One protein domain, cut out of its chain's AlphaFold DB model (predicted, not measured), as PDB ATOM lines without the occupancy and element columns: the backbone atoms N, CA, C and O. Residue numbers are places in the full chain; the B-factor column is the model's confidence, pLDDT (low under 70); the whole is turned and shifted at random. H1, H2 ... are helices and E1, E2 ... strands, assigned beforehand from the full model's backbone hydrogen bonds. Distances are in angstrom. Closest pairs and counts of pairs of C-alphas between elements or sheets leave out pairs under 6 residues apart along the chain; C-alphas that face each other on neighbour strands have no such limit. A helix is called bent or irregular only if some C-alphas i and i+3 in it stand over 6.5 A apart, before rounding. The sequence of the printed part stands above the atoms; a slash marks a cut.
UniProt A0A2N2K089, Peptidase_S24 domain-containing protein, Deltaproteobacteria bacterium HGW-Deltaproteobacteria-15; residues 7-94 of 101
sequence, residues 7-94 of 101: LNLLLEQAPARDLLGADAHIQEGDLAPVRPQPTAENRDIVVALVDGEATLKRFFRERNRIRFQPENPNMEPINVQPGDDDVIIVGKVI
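Overview. This is residues 7 to 94 of the 101 residues of the protein "Peptidase_S24 domain-containing protein" of Deltaproteobacteria bacterium HGW-Deltaproteobacteria-15 (UniProt A0A2N2K089). One strongly twisted sheet of six strands folds back on itself into a loose roll: E1, E6 and E2 make one leaf, E4 and E5 make the other, and the long, bent strand E3 is the hinge between them. Two short helices, H1 and H2, lie over the sheet, and after them residues 20 to 33 make a wide loop with no named element. The printed part has 88 residues, with named elements in the order H1 H2 E1 E2 E3 E4 E5 E6; the sheet order is E1 E6 E2 E3 E4 E5, all antiparallel. The class is mixed, helices and strands, though under half of the residues are in named elements. The whole is compact, with a radius of gyration of the C-alphas of 12.2 A and spans of 35 by 29 by 21 A.

Along the chain. The longest strand, E3, residues 53 to 62, is 23.1 A long and starts at C-alpha 53, (-8.795, 45.922, 4.000). E2, residues 45 to 50, is 14.7 A long, and E6, residues 87 to 93, is 16.9 A long, ending at C-alpha 93, (-4.523, 30.316, -0.425). E4, residues 65 to 69, is 12.5 A long. E1 is residues 34 to 36 and E5 is residues 78 to 80. H1, residues 7 to 11, begins at C-alpha 7, (4.217, 40.616, 5.537); H2 is residues 16 to 19.

Arrangement. E3 bends by 77 degrees at residue 56, and its pairing is staggered: residues 53 to 58 pair with E2 and residues 58 to 62 with E4. E2 and E3 form a hairpin, with N 48 and O 55 at 2.9 A; E3 and E4 form another, with N 60 and O 67 at 2.8 A. E4 and E5 form a third, with N 68 and O 78 at 2.8 A; E2 E3 E4 E5 is a meander, each strand the antiparallel neighbour of the one before. On the other side of E2, E6 is antiparallel, with N 49 and O 88 at 2.8 A. Edge strand E1 is antiparallel to E6, with N 35 and O 92 at 2.8 A. In this folded sheet, bent back on itself, E1 E6 E2 face E4 E5 through 12 pairs of C-alphas within 11 A. H2 is on the sheet at a height of 7.5 A, only just over E3, with 3 of its 4 C-alphas there; the closest C-alphas are those of Asp 18 and Leu 56, 6.0 A. H1 is on the sheet at a height of 9.1 A, only just over E2, with 3 of its 5 C-alphas there. H1 and H2 are apart. In H1, 0 of 1 O i to N i+4 pairs and 1 of 2 O i to N i+3 pairs are within hydrogen-bond range; H2 is too short for an O i to N i+4 pair.

Size, cuts and confidence. The C-alphas of Gly 29 and Asn 64, the two farthest apart, are 36.1 A apart. The printed part has no cut, and the link from H2 to E1, 14 residues, is long. The mean pLDDT of the printed part is 76.7, and residues 7 to 29 are under 70.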
ATOM      1  N   LEU A   7       5.260  41.104   6.448       32.22
ATOM      2  CA  LEU A   7       4.217  40.616   5.537       32.22
ATOM      3  C   LEU A   7       3.555  39.316   6.034       32.22
ATOM      4  O   LEU A   7       2.394  39.070   5.726       32.22
ATOM      5  N   ASN A   8       4.262  38.518   6.845       36.47
ATOM      6  CA  ASN A   8       3.699  37.306   7.454       36.47
ATOM      7  C   ASN A   8       2.600  37.616   8.482       36.47
ATOM      8  O   ASN A   8       1.650  36.852   8.591       36.47
ATOM      9  N   LEU A   9       2.687  38.749   9.189       30.19
ATOM     10  CA  LEU A   9       1.753  39.066  10.275       30.19
ATOM     11  C   LEU A   9       0.367  39.510   9.769       30.19
ATOM     12  O   LEU A   9      -0.628  39.311  10.454       30.19
ATOM     13  N   LEU A  10       0.287  40.078   8.558       39.50
ATOM     14  CA  LEU A  10      -0.991  40.462   7.935       39.50
ATOM     15  C   LEU A  10      -1.739  39.267   7.323       39.50
ATOM     16  O   LEU A  10      -2.943  39.352   7.098       39.50
ATOM     17  N   LEU A  11      -1.043  38.155   7.061       42.81
ATOM     18  CA  LEU A  11      -1.624  36.951   6.460       42.81
ATOM     19  C   LEU A  11      -2.122  35.934   7.498       42.81
ATOM     20  O   LEU A  11      -2.926  35.077   7.149       42.81
ATOM     21  N   GLU A  12      -1.706  36.038   8.764       44.56
ATOM     22  CA  GLU A  12      -2.164  35.140   9.839       44.56
ATOM     23  C   GLU A  12      -3.560  35.481  10.386       44.56
ATOM     24  O   GLU A  12      -4.118  34.691  11.140       44.56
ATOM     25  N   GLN A  13      -4.138  36.636  10.033       45.75
ATOM     26  CA  GLN A  13      -5.409  37.113  10.603       45.75
ATOM     27  C   GLN A  13      -6.289  37.848   9.575       45.75
ATOM     28  O   GLN A  13      -7.004  38.787   9.926       45.75
ATOM     29  N   ALA A  14      -6.252  37.462   8.292       51.28
ATOM     30  CA  ALA A  14      -7.275  37.947   7.365       51.28
ATOM     31  C   ALA A  14      -8.637  37.403   7.842       51.28
ATOM     32  O   ALA A  14      -8.756  36.188   8.024       51.28
ATOM     33  N   PRO A  15      -9.655  38.250   8.086       54.28
ATOM     34  CA  PRO A  15     -10.932  37.798   8.617       54.28
ATOM     35  C   PRO A  15     -11.551  36.761   7.670       54.28
ATOM     36  O   PRO A  15     -12.122  37.099   6.638       54.28
ATOM     37  N   ALA A  16     -11.503  35.481   8.052       55.78
ATOM     38  CA  ALA A  16     -12.064  34.363   7.284       55.78
ATOM     39  C   ALA A  16     -13.604  34.371   7.219       55.78
ATOM     40  O   ALA A  16     -14.214  33.424   6.736       55.78
ATOM     41  N   ARG A  17     -14.238  35.459   7.671       60.44
ATOM     42  CA  ARG A  17     -15.690  35.696   7.728       60.44
ATOM     43  C   ARG A  17     -16.362  35.496   6.373       60.44
ATOM     44  O   ARG A  17     -17.482  35.001   6.290       60.44
ATOM     45  N   ASP A  18     -15.635  35.849   5.325       58.88
ATOM     46  CA  ASP A  18     -16.046  35.726   3.930       58.88
ATOM     47  C   ASP A  18     -16.063  34.285   3.420       58.88
ATOM     48  O   ASP A  18     -16.747  33.970   2.442       58.88
ATOM     49  N   LEU A  19     -15.293  33.428   4.090       60.44
ATOM     50  CA  LEU A  19     -15.233  31.991   3.886       60.44
ATOM     51  C   LEU A  19     -16.104  31.233   4.897       60.44
ATOM     52  O   LEU A  19     -16.113  30.009   4.880       60.44
ATOM     53  N   LEU A  20     -16.850  31.914   5.776       53.41
ATOM     54  CA  LEU A  20     -17.796  31.250   6.672       53.41
ATOM     55  C   LEU A  20     -19.077  30.933   5.895       53.41
ATOM     56  O   LEU A  20     -19.875  31.814   5.581       53.41
ATOM     57  N   GLY A  21     -19.282  29.659   5.584       51.41
ATOM     58  CA  GLY A  21     -20.459  29.174   4.872       51.41
ATOM     59  C   GLY A  21     -20.515  27.652   4.899       51.41
ATOM     60  O   GLY A  21     -19.479  26.998   5.008       51.41
ATOM     61  N   ALA A  22     -21.722  27.087   4.804       45.16
ATOM     62  CA  ALA A  22     -21.955  25.641   4.886       45.16
ATOM     63  C   ALA A  22     -21.121  24.824   3.875       45.16
ATOM     64  O   ALA A  22     -20.795  23.674   4.152       45.16
ATOM     65  N   ASP A  23     -20.722  25.434   2.754       48.34
ATOM     66  CA  ASP A  23     -19.951  24.789   1.684       48.34
ATOM     67  C   ASP A  23     -18.431  25.031   1.758       48.34
ATOM     68  O   ASP A  23     -17.646  24.287   1.165       48.34
ATOM     69  N   ALA A  24     -17.977  26.048   2.495       54.72
ATOM     70  CA  ALA A  24     -16.575  26.468   2.494       54.72
ATOM     71  C   ALA A  24     -15.680  25.630   3.417       54.72
ATOM     72  O   ALA A  24     -14.461  25.656   3.267       54.72
ATOM     73  N   HIS A  25     -16.272  24.878   4.354       61.97
ATOM     74  CA  HIS A  25     -15.587  24.034   5.347       61.97
ATOM     75  C   HIS A  25     -14.577  24.769   6.256       61.97
ATOM     76  O   HIS A  25     -13.879  24.112   7.029       61.97
ATOM     77  N   ILE A  26     -14.523  26.105   6.206       64.00
ATOM     78  CA  ILE A  26     -13.606  26.948   6.982       64.00
ATOM     79  C   ILE A  26     -14.326  27.477   8.221       64.00
ATOM     80  O   ILE A  26     -15.474  27.920   8.150       64.00
ATOM     81  N   GLN A  27     -13.654  27.395   9.364       64.81
ATOM     82  CA  GLN A  27     -14.146  27.809  10.673       64.81
ATOM     83  C   GLN A  27     -13.224  28.864  11.286       64.81
ATOM     84  O   GLN A  27     -12.064  29.017  10.904       64.81
ATOM     85  N   GLU A  28     -13.758  29.617  12.245       64.69
ATOM     86  CA  GLU A  28     -12.948  30.527  13.048       64.69
ATOM     87  C   GLU A  28     -11.852  29.738  13.785       64.69
ATOM     88  O   GLU A  28     -12.130  28.699  14.383       64.69
ATOM     89  N   GLY A  29     -10.608  30.221  13.708       66.62
ATOM     90  CA  GLY A  29      -9.424  29.529  14.229       66.62
ATOM     91  C   GLY A  29      -8.662  28.687  13.198       66.62
ATOM     92  O   GLY A  29      -7.558  28.235  13.497       66.62
ATOM     93  N   ASP A  30      -9.192  28.513  11.983       72.50
ATOM     94  CA  ASP A  30      -8.456  27.859  10.899       72.50
ATOM     95  C   ASP A  30      -7.312  28.733  10.370       72.50
ATOM     96  O   ASP A  30      -7.448  29.944  10.188       72.50
ATOM     97  N   LEU A  31      -6.196  28.087  10.030       71.44
ATOM     98  CA  LEU A  31      -5.053  28.721   9.383       71.44
ATOM     99  C   LEU A  31      -5.108  28.498   7.870       71.44
ATOM    100  O   LEU A  31      -5.121  27.364   7.388       71.44
ATOM    101  N   ALA A  32      -5.082  29.586   7.106       74.12
ATOM    102  CA  ALA A  32      -5.058  29.556   5.648       74.12
ATOM    103  C   ALA A  32      -3.677  30.003   5.139       74.12
ATOM    104  O   ALA A  32      -3.459  31.199   4.957       74.12
ATOM    105  N   PRO A  33      -2.709  29.096   4.906       78.56
ATOM    106  CA  PRO A  33      -1.428  29.484   4.335       78.56
ATOM    107  C   PRO A  33      -1.614  30.117   2.960       78.56
ATOM    108  O   PRO A  33      -2.301  29.583   2.082       78.56
ATOM    109  N   VAL A  34      -0.939  31.246   2.769       81.31
ATOM    110  CA  VAL A  34      -0.997  32.033   1.543       81.31
ATOM    111  C   VAL A  34       0.361  32.015   0.870       81.31
ATOM    112  O   VAL A  34       1.384  32.322   1.478       81.31
ATOM    113  N   ARG A  35       0.370  31.683  -0.418       85.81
ATOM    114  CA  ARG A  35       1.519  31.875  -1.295       85.81
ATOM    115  C   ARG A  35       1.444  33.286  -1.886       85.81
ATOM    116  O   ARG A  35       0.507  33.544  -2.645       85.81
ATOM    117  N   PRO A  36       2.396  34.190  -1.585       86.38
ATOM    118  CA  PRO A  36       2.400  35.536  -2.151       86.38
ATOM    119  C   PRO A  36       2.536  35.482  -3.673       86.38
ATOM    120  O   PRO A  36       3.488  34.900  -4.196       86.38
ATOM    121  N   GLN A  37       1.571  36.058  -4.385       89.50
ATOM    122  CA  GLN A  37       1.572  36.154  -5.844       89.50
ATOM    123  C   GLN A  37       0.550  37.207  -6.306       89.50
ATOM    124  O   GLN A  37      -0.532  37.274  -5.730       89.50
ATOM    125  N   PRO A  38       0.845  37.986  -7.364       87.69
ATOM    126  CA  PRO A  38      -0.042  39.052  -7.845       87.69
ATOM    127  C   PRO A  38      -1.132  38.563  -8.813       87.69
ATOM    128  O   PRO A  38      -1.944  39.349  -9.293       87.69
ATOM    129  N   THR A  39      -1.128  37.279  -9.168       89.75
ATOM    130  CA  THR A  39      -2.049  36.686 -10.144       89.75
ATOM    131  C   THR A  39      -2.810  35.520  -9.533       89.75
ATOM    132  O   THR A  39      -2.350  34.905  -8.572       89.75
ATOM    133  N   ALA A  40      -3.965  35.190 -10.103       92.06
ATOM    134  CA  ALA A  40      -4.791  34.063  -9.688       92.06
ATOM    135  C   ALA A  40      -5.545  33.475 -10.884       92.06
ATOM    136  O   ALA A  40      -5.759  34.157 -11.893       92.06
ATOM    137  N   GLU A  41      -5.940  32.213 -10.765       94.12
ATOM    138  CA  GLU A  41      -6.771  31.523 -11.747       94.12
ATOM    139  C   GLU A  41      -8.219  31.424 -11.271       94.12
ATOM    140  O   GLU A  41      -8.525  31.543 -10.084       94.12
ATOM    141  N   ASN A  42      -9.142  31.207 -12.210       93.56
ATOM    142  CA  ASN A  42     -10.555  31.081 -11.877       93.56
ATOM    143  C   ASN A  42     -10.775  29.977 -10.844       93.56
ATOM    144  O   ASN A  42     -10.329  28.849 -11.034       93.56
ATOM    145  N   ARG A  43     -11.567  30.307  -9.820       91.69
ATOM    146  CA  ARG A  43     -11.890  29.491  -8.643       91.69
ATOM    147  C   ARG A  43     -10.802  29.418  -7.574       91.69
ATOM    148  O   ARG A  43     -11.070  28.802  -6.542       91.69
ATOM    149  N   ASP A  44      -9.653  30.064  -7.751       92.19
ATOM    150  CA  ASP A  44      -8.673  30.198  -6.673       92.19
ATOM    151  C   ASP A  44      -9.252  30.995  -5.504       92.19
ATOM    152  O   ASP A  44      -9.975  31.970  -5.705       92.19
ATOM    153  N   ILE A  45      -8.918  30.591  -4.280       88.75
ATOM    154  CA  ILE A  45      -9.159  31.409  -3.090       88.75
ATOM    155  C   ILE A  45      -7.940  32.308  -2.916       88.75
ATOM    156  O   ILE A  45      -6.802  31.830  -2.907       88.75
ATOM    157  N   VAL A  46      -8.172  33.609  -2.809       89.88
ATOM    158  CA  VAL A  46      -7.113  34.614  -2.730       89.88
ATOM    159  C   VAL A  46      -7.330  35.539  -1.551       89.88
ATOM    160  O   VAL A  46      -8.468  35.815  -1.170       89.88
ATOM    161  N   VAL A  47      -6.221  36.047  -1.020       88.38
ATOM    162  CA  VAL A  47      -6.236  37.255  -0.203       88.38
ATOM    163  C   VAL A  47      -6.175  38.436  -1.158       88.38
ATOM    164  O   VAL A  47      -5.189  38.607  -1.883       88.38
ATOM    165  N   ALA A  48      -7.240  39.226  -1.164       86.81
ATOM    166  CA  ALA A  48      -7.306  40.495  -1.862       86.81
ATOM    167  C   ALA A  48      -7.304  41.633  -0.839       86.81
ATOM    168  O   ALA A  48      -7.883  41.516   0.234       86.81
ATOM    169  N   LEU A  49      -6.626  42.718  -1.174       86.31
ATOM    170  CA  LEU A  49      -6.689  43.993  -0.480       86.31
ATOM    171  C   LEU A  49      -7.706  44.840  -1.241       86.31
ATOM    172  O   LEU A  49      -7.474  45.114  -2.415       86.31
ATOM    173  N   VAL A  50      -8.825  45.177  -0.606       83.25
ATOM    174  CA  VAL A  50      -9.905  46.006  -1.162       83.25
ATOM    175  C   VAL A  50     -10.081  47.195  -0.230       83.25
ATOM    176  O   VAL A  50     -10.260  46.987   0.967       83.25
ATOM    177  N   ASP A  51      -9.969  48.421  -0.741       81.81
ATOM    178  CA  ASP A  51     -10.081  49.656   0.060       81.81
ATOM    179  C   ASP A  51      -9.147  49.691   1.292       81.81
ATOM    180  O   ASP A  51      -9.444  50.286   2.327       81.81
ATOM    181  N   GLY A  52      -7.989  49.029   1.201       79.19
ATOM    182  CA  GLY A  52      -7.032  48.917   2.308       79.19
ATOM    183  C   GLY A  52      -7.341  47.813   3.328       79.19
ATOM    184  O   GLY A  52      -6.535  47.594   4.232       79.19
ATOM    185  N   GLU A  53      -8.434  47.065   3.161       77.88
ATOM    186  CA  GLU A  53      -8.795  45.922   4.000       77.88
ATOM    187  C   GLU A  53      -8.477  44.584   3.319       77.88
ATOM    188  O   GLU A  53      -8.763  44.362   2.142       77.88
ATOM    189  N   ALA A  54      -7.874  43.657   4.069       78.81
ATOM    190  CA  ALA A  54      -7.602  42.308   3.584       78.81
ATOM    191  C   ALA A  54      -8.861  41.433   3.689       78.81
ATOM    192  O   ALA A  54      -9.419  41.251   4.769       78.81
ATOM    193  N   THR A  55      -9.268  40.837   2.572       81.31
ATOM    194  CA  THR A  55     -10.448  39.977   2.438       81.31
ATOM    195  C   THR A  55     -10.085  38.670   1.737       81.31
ATOM    196  O   THR A  55      -9.199  38.621   0.878       81.31
ATOM    197  N   LEU A  56     -10.768  37.589   2.108       85.31
ATOM    198  CA  LEU A  56     -10.624  36.281   1.478       85.31
ATOM    199  C   LEU A  56     -11.798  36.032   0.540       85.31
ATOM    200  O   LEU A  56     -12.944  35.965   0.972       85.31
ATOM    201  N   LYS A  57     -11.530  35.870  -0.753       87.44
ATOM    202  CA  LYS A  57     -12.584  35.695  -1.758       87.44
ATOM    203  C   LYS A  57     -12.169  34.666  -2.797       87.44
ATOM    204  O   LYS A  57     -10.982  34.457  -3.054       87.44
ATOM    205  N   ARG A  58     -13.154  34.054  -3.449       90.69
ATOM    206  CA  ARG A  58     -12.925  33.237  -4.635       90.69
ATOM    207  C   ARG A  58     -12.806  34.128  -5.865       90.69
ATOM    208  O   ARG A  58     -13.699  34.915  -6.172       90.69
ATOM    209  N   PHE A  59     -11.703  33.987  -6.582       93.06
ATOM    210  CA  PHE A  59     -11.385  34.778  -7.759       93.06
ATOM    211  C   PHE A  59     -12.066  34.224  -9.015       93.06
ATOM    212  O   PHE A  59     -11.980  33.034  -9.328       93.06
ATOM    213  N   PHE A  60     -12.702  35.106  -9.781       93.56
ATOM    214  CA  PHE A  60     -13.234  34.821 -11.106       93.56
ATOM    215  C   PHE A  60     -12.814  35.919 -12.082       93.56
ATOM    216  O   PHE A  60     -13.246  37.063 -11.993       93.56
ATOM    217  N   ARG A  61     -12.006  35.558 -13.069       91.81
ATOM    218  CA  ARG A  61     -11.714  36.358 -14.252       91.81
ATOM    219  C   ARG A  61     -12.782  36.106 -15.308       91.81
ATOM    220  O   ARG A  61     -12.905  35.004 -15.850       91.81
ATOM    221  N   GLU A  62     -13.542  37.150 -15.601       91.12
ATOM    222  CA  GLU A  62     -14.568  37.190 -16.637       91.12
ATOM    223  C   GLU A  62     -14.069  38.055 -17.809       91.12
ATOM    224  O   GLU A  62     -13.030  38.707 -17.713       91.12
ATOM    225  N   ARG A  63     -14.771  38.048 -18.953       87.69
ATOM    226  CA  ARG A  63     -14.270  38.694 -20.188       87.69
ATOM    227  C   ARG A  63     -13.902  40.171 -20.006       87.69
ATOM    228  O   ARG A  63     -12.911  40.604 -20.575       87.69
ATOM    229  N   ASN A  64     -14.679  40.904 -19.206       89.56
ATOM    230  CA  ASN A  64     -14.561  42.358 -19.069       89.56
ATOM    231  C   ASN A  64     -14.383  42.824 -17.616       89.56
ATOM    232  O   ASN A  64     -14.503  44.014 -17.357       89.56
ATOM    233  N   ARG A  65     -14.182  41.909 -16.660       90.62
ATOM    234  CA  ARG A  65     -14.074  42.243 -15.231       90.62
ATOM    235  C   ARG A  65     -13.461  41.105 -14.429       90.62
ATOM    236  O   ARG A  65     -13.445  39.953 -14.870       90.62
ATOM    237  N   ILE A  66     -13.024  41.430 -13.225       91.56
ATOM    238  CA  ILE A  66     -12.722  40.463 -12.176       91.56
ATOM    239  C   ILE A  66     -13.891  40.468 -11.192       91.56
ATOM    240  O   ILE A  66     -14.431  41.518 -10.865       91.56
ATOM    241  N   ARG A  67     -14.293  39.293 -10.719       92.56
ATOM    242  CA  ARG A  67     -15.273  39.131  -9.652       92.56
ATOM    243  C   ARG A  67     -14.632  38.383  -8.491       92.56
ATOM    244  O   ARG A  67     -14.127  37.275  -8.663       92.56
ATOM    245  N   PHE A  68     -14.690  38.983  -7.314       91.06
ATOM    246  CA  PHE A  68     -14.336  38.371  -6.045       91.06
ATOM    247  C   PHE A  68     -15.620  37.912  -5.361       91.06
ATOM    248  O   PHE A  68     -16.412  38.705  -4.856       91.06
ATOM    249  N   GLN A  69     -15.846  36.606  -5.402       90.50
ATOM    250  CA  GLN A  69     -17.035  35.968  -4.864       90.50
ATOM    251  C   GLN A  69     -16.785  35.556  -3.405       90.50
ATOM    252  O   GLN A  69     -15.839  34.805  -3.160       90.50
ATOM    253  N   PRO A  70     -17.598  36.005  -2.437       85.81
ATOM    254  CA  PRO A  70     -17.589  35.419  -1.100       85.81
ATOM    255  C   PRO A  70     -18.153  33.994  -1.139       85.81
ATOM    256  O   PRO A  70     -19.036  33.698  -1.949       85.81
ATOM    257  N   GLU A  71     -17.670  33.128  -0.248       81.62
ATOM    258  CA  GLU A  71     -18.284  31.810  -0.032       81.62
ATOM    259  C   GLU A  71     -19.470  31.892   0.933       81.62
ATOM    260  O   GLU A  71     -20.327  31.012   0.940       81.62
ATOM    261  N   ASN A  72     -19.546  32.954   1.737       76.88
ATOM    262  CA  ASN A  72     -20.733  33.261   2.517       76.88
ATOM    263  C   ASN A  72     -21.846  33.791   1.588       76.88
ATOM    264  O   ASN A  72     -21.700  34.887   1.039       76.88
ATOM    265  N   PRO A  73     -22.978  33.077   1.432       75.75
ATOM    266  CA  PRO A  73     -24.064  33.499   0.545       75.75
ATOM    267  C   PRO A  73     -24.773  34.779   1.012       75.75
ATOM    268  O   PRO A  73     -25.489  35.395   0.229       75.75
ATOM    269  N   ASN A  74     -24.576  35.195   2.266       78.56
ATOM    270  CA  ASN A  74     -25.141  36.436   2.799       78.56
ATOM    271  C   ASN A  74     -24.320  37.681   2.425       78.56
ATOM    272  O   ASN A  74     -24.648  38.778   2.870       78.56
ATOM    273  N   MET A  75     -23.232  37.521   1.669       79.25
ATOM    274  CA  MET A  75     -22.353  38.612   1.264       79.25
ATOM    275  C   MET A  75     -22.409  38.829  -0.243       79.25
ATOM    276  O   MET A  75     -22.485  37.881  -1.028       79.25
ATOM    277  N   GLU A  76     -22.328  40.091  -0.654       86.19
ATOM    278  CA  GLU A  76     -22.367  40.447  -2.067       86.19
ATOM    279  C   GLU A  76     -20.996  40.253  -2.742       86.19
ATOM    280  O   GLU A  76     -19.949  40.470  -2.120       86.19
ATOM    281  N   PRO A  77     -20.963  39.840  -4.023       89.44
ATOM    282  CA  PRO A  77     -19.727  39.782  -4.793       89.44
ATOM    283  C   PRO A  77     -19.164  41.176  -5.071       89.44
ATOM    284  O   PRO A  77     -19.898  42.089  -5.443       89.44
ATOM    285  N   ILE A  78     -17.840  41.300  -5.022       88.94
ATOM    286  CA  ILE A  78     -17.138  42.522  -5.426       88.94
ATOM    287  C   ILE A  78     -16.752  42.374  -6.899       88.94
ATOM    288  O   ILE A  78     -16.097  41.401  -7.279       88.94
ATOM    289  N   ASN A  79     -17.167  43.320  -7.740       90.75
ATOM    290  CA  ASN A  79     -16.845  43.336  -9.165       90.75
ATOM    291  C   ASN A  79     -15.879  44.483  -9.453       90.75
ATOM    292  O   ASN A  79     -16.198  45.629  -9.170       90.75
ATOM    293  N   VAL A  80     -14.738  44.156 -10.047       88.75
ATOM    294  CA  VAL A  80     -13.644  45.080 -10.353       88.75
ATOM    295  C   VAL A  80     -13.542  45.214 -11.864       88.75
ATOM    296  O   VAL A  80     -13.351  44.220 -12.581       88.75
ATOM    297  N   GLN A  81     -13.712  46.432 -12.360       88.44
ATOM    298  CA  GLN A  81     -13.557  46.761 -13.767       88.44
ATOM    299  C   GLN A  81     -12.091  47.064 -14.102       88.44
ATOM    300  O   GLN A  81     -11.290  47.395 -13.227       88.44
ATOM    301  N   PRO A  82     -11.693  46.938 -15.379       78.88
ATOM    302  CA  PRO A  82     -10.385  47.401 -15.818       78.88
ATOM    303  C   PRO A  82     -10.223  48.900 -15.518       78.88
ATOM    304  O   PRO A  82     -10.954  49.711 -16.083       78.88
ATOM    305  N   GLY A  83      -9.262  49.251 -14.660       77.12
ATOM    306  CA  GLY A  83      -8.996  50.631 -14.231       77.12
ATOM    307  C   GLY A  83      -9.401  50.951 -12.789       77.12
ATOM    308  O   GLY A  83      -9.112  52.052 -12.336       77.12
ATOM    309  N   ASP A  84     -10.029  50.014 -12.074       78.56
ATOM    310  CA  ASP A  84     -10.236  50.134 -10.629       78.56
ATOM    311  C   ASP A  84      -8.923  49.776  -9.907       78.56
ATOM    312  O   ASP A  84      -8.512  48.611  -9.885       78.56
ATOM    313  N   ASP A  85      -8.249  50.780  -9.343       70.50
ATOM    314  CA  ASP A  85      -6.940  50.630  -8.684       70.50
ATOM    315  C   ASP A  85      -7.051  50.178  -7.213       70.50
ATOM    316  O   ASP A  85      -6.052  49.815  -6.588       70.50
ATOM    317  N   ASP A  86      -8.266  50.146  -6.667       80.00
ATOM    318  CA  ASP A  86      -8.522  49.917  -5.240       80.00
ATOM    319  C   ASP A  86      -8.481  48.433  -4.833       80.00
ATOM    320  O   ASP A  86      -8.752  48.093  -3.677       80.00
ATOM    321  N   VAL A  87      -8.131  47.530  -5.765       83.56
ATOM    322  CA  VAL A  87      -8.077  46.086  -5.509       83.56
ATOM    323  C   VAL A  87      -6.761  45.443  -5.929       83.56
ATOM    324  O   VAL A  87      -6.396  45.399  -7.104       83.56
ATOM    325  N   ILE A  88      -6.077  44.837  -4.956       87.69
ATOM    326  CA  ILE A  88      -4.774  44.192  -5.140       87.69
ATOM    327  C   ILE A  88      -4.843  42.736  -4.683       87.69
ATOM    328  O   ILE A  88      -5.238  42.445  -3.558       87.69
ATOM    329  N   ILE A  89      -4.395  41.799  -5.520       88.75
ATOM    330  CA  ILE A  89      -4.194  40.408  -5.092       88.75
ATOM    331  C   ILE A  89      -2.869  40.323  -4.332       88.75
ATOM    332  O   ILE A  89      -1.804  40.592  -4.888       88.75
ATOM    333  N   VAL A  90      -2.937  39.921  -3.065       88.81
ATOM    334  CA  VAL A  90      -1.769  39.735  -2.191       88.81
ATOM    335  C   VAL A  90      -1.172  38.344  -2.385       88.81
ATOM    336  O   VAL A  90       0.048  38.161  -2.430       88.81
ATOM    337  N   GLY A  91      -2.034  37.338  -2.509       89.31
ATOM    338  CA  GLY A  91      -1.601  35.965  -2.699       89.31
ATOM    339  C   GLY A  91      -2.739  34.965  -2.788       89.31
ATOM    340  O   GLY A  91      -3.910  35.287  -2.591       89.31
ATOM    341  N   LYS A  92      -2.364  33.724  -3.083       89.38
ATOM    342  CA  LYS A  92      -3.267  32.583  -3.238       89.38
ATOM    343  C   LYS A  92      -3.235  31.708  -1.992       89.38
ATOM    344  O   LYS A  92      -2.154  31.330  -1.545       89.38
ATOM    345  N   VAL A  93      -4.398  31.322  -1.485       86.00
ATOM    346  CA  VAL A  93      -4.523  30.316  -0.425       86.00
ATOM    347  C   VAL A  93      -4.170  28.942  -0.996       86.00
ATOM    348  O   VAL A  93      -4.694  28.540  -2.035       86.00
ATOM    349  N   ILE A  94      -3.263  28.222  -0.332       85.50
ATOM    350  CA  ILE A  94      -2.777  26.906  -0.785       85.50
ATOM    351  C   ILE A  94      -3.332  25.728   0.025       85.50
ATOM    352  O   ILE A  94      -3.049  24.578  -0.300       85.50
TER     353      ILE A  94